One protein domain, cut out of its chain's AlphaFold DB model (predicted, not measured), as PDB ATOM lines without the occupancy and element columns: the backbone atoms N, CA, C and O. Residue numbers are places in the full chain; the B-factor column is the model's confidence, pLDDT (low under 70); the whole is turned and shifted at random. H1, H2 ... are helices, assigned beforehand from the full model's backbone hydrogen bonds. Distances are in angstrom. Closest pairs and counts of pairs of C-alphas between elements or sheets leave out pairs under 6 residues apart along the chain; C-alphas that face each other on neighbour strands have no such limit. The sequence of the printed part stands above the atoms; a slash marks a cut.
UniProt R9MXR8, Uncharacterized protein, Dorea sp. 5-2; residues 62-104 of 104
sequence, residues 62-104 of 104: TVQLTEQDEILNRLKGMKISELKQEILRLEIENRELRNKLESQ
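AT A GLANCE: This is residues 62 to 104 of the 104 residues of an uncharacterized protein of Dorea sp. 5-2 (UniProt R9MXR8). Picture an open, flat V with a short arm, H1, and a long arm, H2; the two helices meet near their ends, at a tight link. A loose lead of residues 62 to 66 comes before H1. The printed part has 43 residues with two named helices, H1 then H2, and no named strand; its class is all helix. It is extended, with a radius of gyration of the C-alphas of 14.6 A and spans of 44 by 28 by 6 A.

HOW THE PARTS SIT: Start with H1, residues 67 to 75, and pass the tight link of 4 residues to H2, residues 80 to 102. The two are close but not clearly touching: their closest C-alphas, of Leu 75 and Leu 83, are 7.9 A apart. They run opposite ways at a steep tilt of 41 degrees, with centres 18.1 A apart. In H1 and H2 every O i to N i+4 pair is within hydrogen-bond range.

IN THESE COORDINATES: Find C-alpha 67 at (244.932, 254.278, 193.101); from there H1 runs 12.6 A to C-alpha 75. H2 runs 32.8 A, from C-alpha 80 at (248.970, 247.897, 213.268) to C-alpha 102 at (242.806, 227.470, 188.310).

THE WHOLE: The two C-alphas farthest apart, of Thr 62 and Ser 103, are 44.7 A apart. The printed part has no cut, and pLDDT is under 70 at residues 62 and 104.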
ATOM      1  N   THR A  62     246.462 270.754 192.047       63.12
ATOM      2  CA  THR A  62     245.697 269.506 192.020       63.12
ATOM      3  C   THR A  62     246.642 268.364 191.643       63.12
ATOM      4  O   THR A  62     247.121 268.273 190.513       63.12
ATOM      5  N   VAL A  63     246.989 267.520 192.615       73.00
ATOM      6  CA  VAL A  63     247.748 266.290 192.355       73.00
ATOM      7  C   VAL A  63     246.739 265.210 191.974       73.00
ATOM      8  O   VAL A  63     245.841 264.916 192.756       73.00
ATOM      9  N   GLN A  64     246.856 264.655 190.766       74.38
ATOM     10  CA  GLN A  64     246.146 263.429 190.393       74.38
ATOM     11  C   GLN A  64     246.770 262.296 191.218       74.38
ATOM     12  O   GLN A  64     247.955 262.010 191.045       74.38
ATOM     13  N   LEU A  65     246.019 261.742 192.168       76.00
ATOM     14  CA  LEU A  65     246.482 260.639 193.010       76.00
ATOM     15  C   LEU A  65     246.413 259.339 192.211       76.00
ATOM     16  O   LEU A  65     245.496 259.141 191.416       76.00
ATOM     17  N   THR A  66     247.390 258.459 192.406       86.31
ATOM     18  CA  THR A  66     247.273 257.092 191.894       86.31
ATOM     19  C   THR A  66     246.354 256.275 192.804       86.31
ATOM     20  O   THR A  66     246.220 256.583 193.988       86.31
ATOM     21  N   GLU A  67     245.759 255.194 192.291       86.44
ATOM     22  CA  GLU A  67     244.932 254.278 193.101       86.44
ATOM     23  C   GLU A  67     245.691 253.763 194.340       86.44
ATOM     24  O   GLU A  67     245.122 253.599 195.420       86.44
ATOM     25  N   GLN A  68     247.008 253.570 194.213       83.12
ATOM     26  CA  GLN A  68     247.882 253.180 195.320       83.12
ATOM     27  C   GLN A  68     247.958 254.265 196.402       83.12
ATOM     28  O   GLN A  68     247.868 253.950 197.590       83.12
ATOM     29  N   ASP A  69     248.085 255.534 196.005       86.56
ATOM     30  CA  ASP A  69     248.133 256.667 196.934       86.56
ATOM     31  C   ASP A  69     246.812 256.831 197.695       86.56
ATOM     32  O   ASP A  69     246.807 257.149 198.885       86.56
ATOM     33  N   GLU A  70     245.678 256.593 197.033       87.50
ATOM     34  CA  GLU A  70     244.356 256.638 197.664       87.50
ATOM     35  C   GLU A  70     244.193 255.553 198.733       87.50
ATOM     36  O   GLU A  70     243.720 255.830 199.842       87.50
ATOM     37  N   ILE A  71     244.643 254.331 198.434       87.56
ATOM     38  CA  ILE A  71     244.648 253.214 199.385       87.56
ATOM     39  C   ILE A  71     245.563 253.535 200.573       87.56
ATOM     40  O   ILE A  71     245.145 253.410 201.724       87.56
ATOM     41  N   LEU A  72     246.783 254.013 200.316       88.00
ATOM     42  CA  LEU A  72     247.733 254.425 201.355       88.00
ATOM     43  C   LEU A  72     247.158 255.513 202.264       88.00
ATOM     44  O   LEU A  72     247.289 255.422 203.483       88.00
ATOM     45  N   ASN A  73     246.483 256.512 201.695       88.31
ATOM     46  CA  ASN A  73     245.836 257.574 202.462       88.31
ATOM     47  C   ASN A  73     244.684 257.052 203.329       88.31
ATOM     48  O   ASN A  73     244.530 257.521 204.454       88.31
ATOM     49  N   ARG A  74     243.910 256.068 202.852       87.00
ATOM     50  CA  ARG A  74     242.852 255.413 203.642       87.00
ATOM     51  C   ARG A  74     243.420 254.609 204.812       87.00
ATOM     52  O   ARG A  74     242.859 254.637 205.902       87.00
ATOM     53  N   LEU A  75     244.515 253.888 204.581       86.88
ATOM     54  CA  LEU A  75     245.169 253.050 205.593       86.88
ATOM     55  C   LEU A  75     245.967 253.878 206.611       86.88
ATOM     56  O   LEU A  75     246.285 253.404 207.705       86.88
ATOM     57  N   LYS A  76     246.298 255.125 206.265       87.44
ATOM     58  CA  LYS A  76     247.048 256.040 207.122       87.44
ATOM     59  C   LYS A  76     246.259 256.339 208.399       87.44
ATOM     60  O   LYS A  76     245.247 257.028 208.375       87.44
ATOM     61  N   GLY A  77     246.770 255.857 209.530       82.88
ATOM     62  CA  GLY A  77     246.184 256.086 210.856       82.88
ATOM     63  C   GLY A  77     245.444 254.886 211.452       82.88
ATOM     64  O   GLY A  77     245.065 254.952 212.619       82.88
ATOM     65  N   MET A  78     245.290 253.784 210.712       87.75
ATOM     66  CA  MET A  78     244.813 252.522 211.287       87.75
ATOM     67  C   MET A  78     245.846 251.914 212.237       87.75
ATOM     68  O   MET A  78     247.060 252.094 212.072       87.75
ATOM     69  N   LYS A  79     245.378 251.165 213.240       91.81
ATOM     70  CA  LYS A  79     246.288 250.474 214.157       91.81
ATOM     71  C   LYS A  79     246.949 249.301 213.445       91.81
ATOM     72  O   LYS A  79     246.339 248.592 212.651       91.81
ATOM     73  N   ILE A  80     248.196 249.020 213.819       91.69
ATOM     74  CA  ILE A  80     248.970 247.897 213.268       91.69
ATOM     75  C   ILE A  80     248.242 246.554 213.461       91.69
ATOM     76  O   ILE A  80     248.362 245.668 212.622       91.69
ATOM     77  N   SER A  81     247.478 246.390 214.546       91.94
ATOM     78  CA  SER A  81     246.673 245.187 214.793       91.94
ATOM     79  C   SER A  81     245.573 244.982 213.750       91.94
ATOM     80  O   SER A  81     245.382 243.864 213.288       91.94
ATOM     81  N   GLU A  82     244.890 246.058 213.362       88.44
ATOM     82  CA  GLU A  82     243.795 246.042 212.385       88.44
ATOM     83  C   GLU A  82     244.350 245.773 210.983       88.44
ATOM     84  O   GLU A  82     243.851 244.906 210.273       88.44
ATOM     85  N   LEU A  83     245.469 246.419 210.631       92.38
ATOM     86  CA  LEU A  83     246.174 246.168 209.371       92.38
ATOM     87  C   LEU A  83     246.627 244.708 209.247       92.38
ATOM     88  O   LEU A  83     246.475 244.104 208.190       92.38
ATOM     89  N   LYS A  84     247.157 244.115 210.326       92.19
ATOM     90  CA  LYS A  84     247.579 242.706 210.338       92.19
ATOM     91  C   LYS A  84     246.406 241.739 210.149       92.19
ATOM     92  O   LYS A  84     246.566 240.742 209.454       92.19
ATOM     93  N   GLN A  85     245.255 242.022 210.761       93.44
ATOM     94  CA  GLN A  85     244.045 241.213 210.579       93.44
ATOM     95  C   GLN A  85     243.524 241.299 209.142       93.44
ATOM     96  O   GLN A  85     243.181 240.272 208.559       93.44
ATOM     97  N   GLU A  86     243.526 242.498 208.559       89.50
ATOM     98  CA  GLU A  86     243.074 242.696 207.183       89.50
ATOM     99  C   GLU A  86     244.011 242.027 206.170       89.50
ATOM    100  O   GLU A  86     243.541 241.366 205.249       89.50
ATOM    101  N   ILE A  87     245.332 242.101 206.376       94.69
ATOM    102  CA  ILE A  87     246.312 241.376 205.550       94.69
ATOM    103  C   ILE A  87     246.031 239.871 205.580       94.69
ATOM    104  O   ILE A  87     245.922 239.252 204.525       94.69
ATOM    105  N   LEU A  88     245.854 239.292 206.774       95.44
ATOM    106  CA  LEU A  88     245.573 237.861 206.921       95.44
ATOM    107  C   LEU A  88     244.296 237.455 206.168       95.44
ATOM    108  O   LEU A  88     244.265 236.424 205.499       95.44
ATOM    109  N   ARG A  89     243.243 238.274 206.259       95.50
ATOM    110  CA  ARG A  89     241.978 238.047 205.552       95.50
ATOM    111  C   ARG A  89     242.162 238.088 204.032       95.50
ATOM    112  O   ARG A  89     241.716 237.169 203.347       95.50
ATOM    113  N   LEU A  90     242.835 239.120 203.520       95.50
ATOM    114  CA  LEU A  90     243.087 239.300 202.087       95.50
ATOM    115  C   LEU A  90     243.959 238.181 201.508       95.50
ATOM    116  O   LEU A  90     243.757 237.773 200.367       95.50
ATOM    117  N   GLU A  91     244.927 237.667 202.265       95.25
ATOM    118  CA  GLU A  91     245.747 236.528 201.836       95.25
ATOM    119  C   GLU A  91     244.912 235.254 201.661       95.25
ATOM    120  O   GLU A  91     245.082 234.538 200.670       95.25
ATOM    121  N   ILE A  92     243.980 234.992 202.582       96.25
ATOM    122  CA  ILE A  92     243.052 233.856 202.490       96.25
ATOM    123  C   ILE A  92     242.135 234.015 201.273       96.25
ATOM    124  O   ILE A  92     242.032 233.097 200.460       96.25
ATOM    125  N   GLU A  93     241.525 235.186 201.099       94.94
ATOM    126  CA  GLU A  93     240.623 235.463 199.977       94.94
ATOM    127  C   GLU A  93     241.336 235.343 198.620       94.94
ATOM    128  O   GLU A  93     240.842 234.688 197.702       94.94
ATOM    129  N   ASN A  94     242.548 235.890 198.499       95.69
ATOM    130  CA  ASN A  94     243.352 235.755 197.283       95.69
ATOM    131  C   ASN A  94     243.702 234.299 196.975       95.69
ATOM    132  O   ASN A  94     243.709 233.901 195.810       95.69
ATOM    133  N   ARG A  95     243.993 233.496 198.001       94.81
ATOM    134  CA  ARG A  95     244.246 232.064 197.831       94.81
ATOM    135  C   ARG A  95     243.015 231.353 197.270       94.81
ATOM    136  O   ARG A  95     243.145 230.560 196.342       94.81
ATOM    137  N   GLU A  96     241.828 231.654 197.786       95.06
ATOM    138  CA  GLU A  96     240.575 231.078 197.289       95.06
ATOM    139  C   GLU A  96     240.252 231.512 195.857       95.06
ATOM    140  O   GLU A  96     239.852 230.682 195.037       95.06
ATOM    141  N   LEU A  97     240.442 232.793 195.533       95.75
ATOM    142  CA  LEU A  97     240.225 233.321 194.184       95.75
ATOM    143  C   LEU A  97     241.179 232.692 193.167       95.75
ATOM    144  O   LEU A  97     240.747 232.330 192.073       95.75
ATOM    145  N   ARG A  98     242.450 232.505 193.535       91.88
ATOM    146  CA  ARG A  98     243.432 231.804 192.696       91.88
ATOM    147  C   ARG A  98     243.025 230.357 192.437       91.88
ATOM    148  O   ARG A  98     243.001 229.950 191.284       91.88
ATOM    149  N   ASN A  99     242.607 229.629 193.472       92.31
ATOM    150  CA  ASN A  99     242.127 228.253 193.316       92.31
ATOM    151  C   ASN A  99     240.886 228.168 192.406       92.31
ATOM    152  O   ASN A  99     240.746 227.215 191.647       92.31
ATOM    153  N   LYS A 100     239.983 229.158 192.464       92.31
ATOM    154  CA  LYS A 100     238.812 229.232 191.572       92.31
ATOM    155  C   LYS A 100     239.206 229.501 190.120       92.31
ATOM    156  O   LYS A 100     238.654 228.864 189.230       92.31
ATOM    157  N   LEU A 101     240.159 230.406 189.894       91.25
ATOM    158  CA  LEU A 101     240.718 230.701 188.572       91.25
ATOM    159  C   LEU A 101     241.430 229.492 187.957       91.25
ATOM    160  O   LEU A 101     241.295 229.266 186.766       91.25
ATOM    161  N   GLU A 102     242.149 228.707 188.760       87.88
ATOM    162  CA  GLU A 102     242.806 227.470 188.310       87.88
ATOM    163  C   GLU A 102     241.821 226.320 188.042       87.88
ATOM    164  O   GLU A 102     242.171 225.350 187.375       87.88
ATOM    165  N   SER A 103     240.596 226.412 188.569       78.56
ATOM    166  CA  SER A 103     239.539 225.410 188.377       78.56
ATOM    167  C   SER A 103     238.597 225.685 187.194       78.56
ATOM    168  O   SER A 103     237.707 224.871 186.945       78.56
ATOM    169  N   GLN A 104     238.763 226.820 186.498       62.59
ATOM    170  CA  GLN A 104     238.066 227.167 185.249       62.59
ATOM    171  C   GLN A 104     238.910 226.800 184.030       62.59
ATOM    172  O   GLN A 104     238.293 226.383 183.024       62.59
TER     173      GLN A 104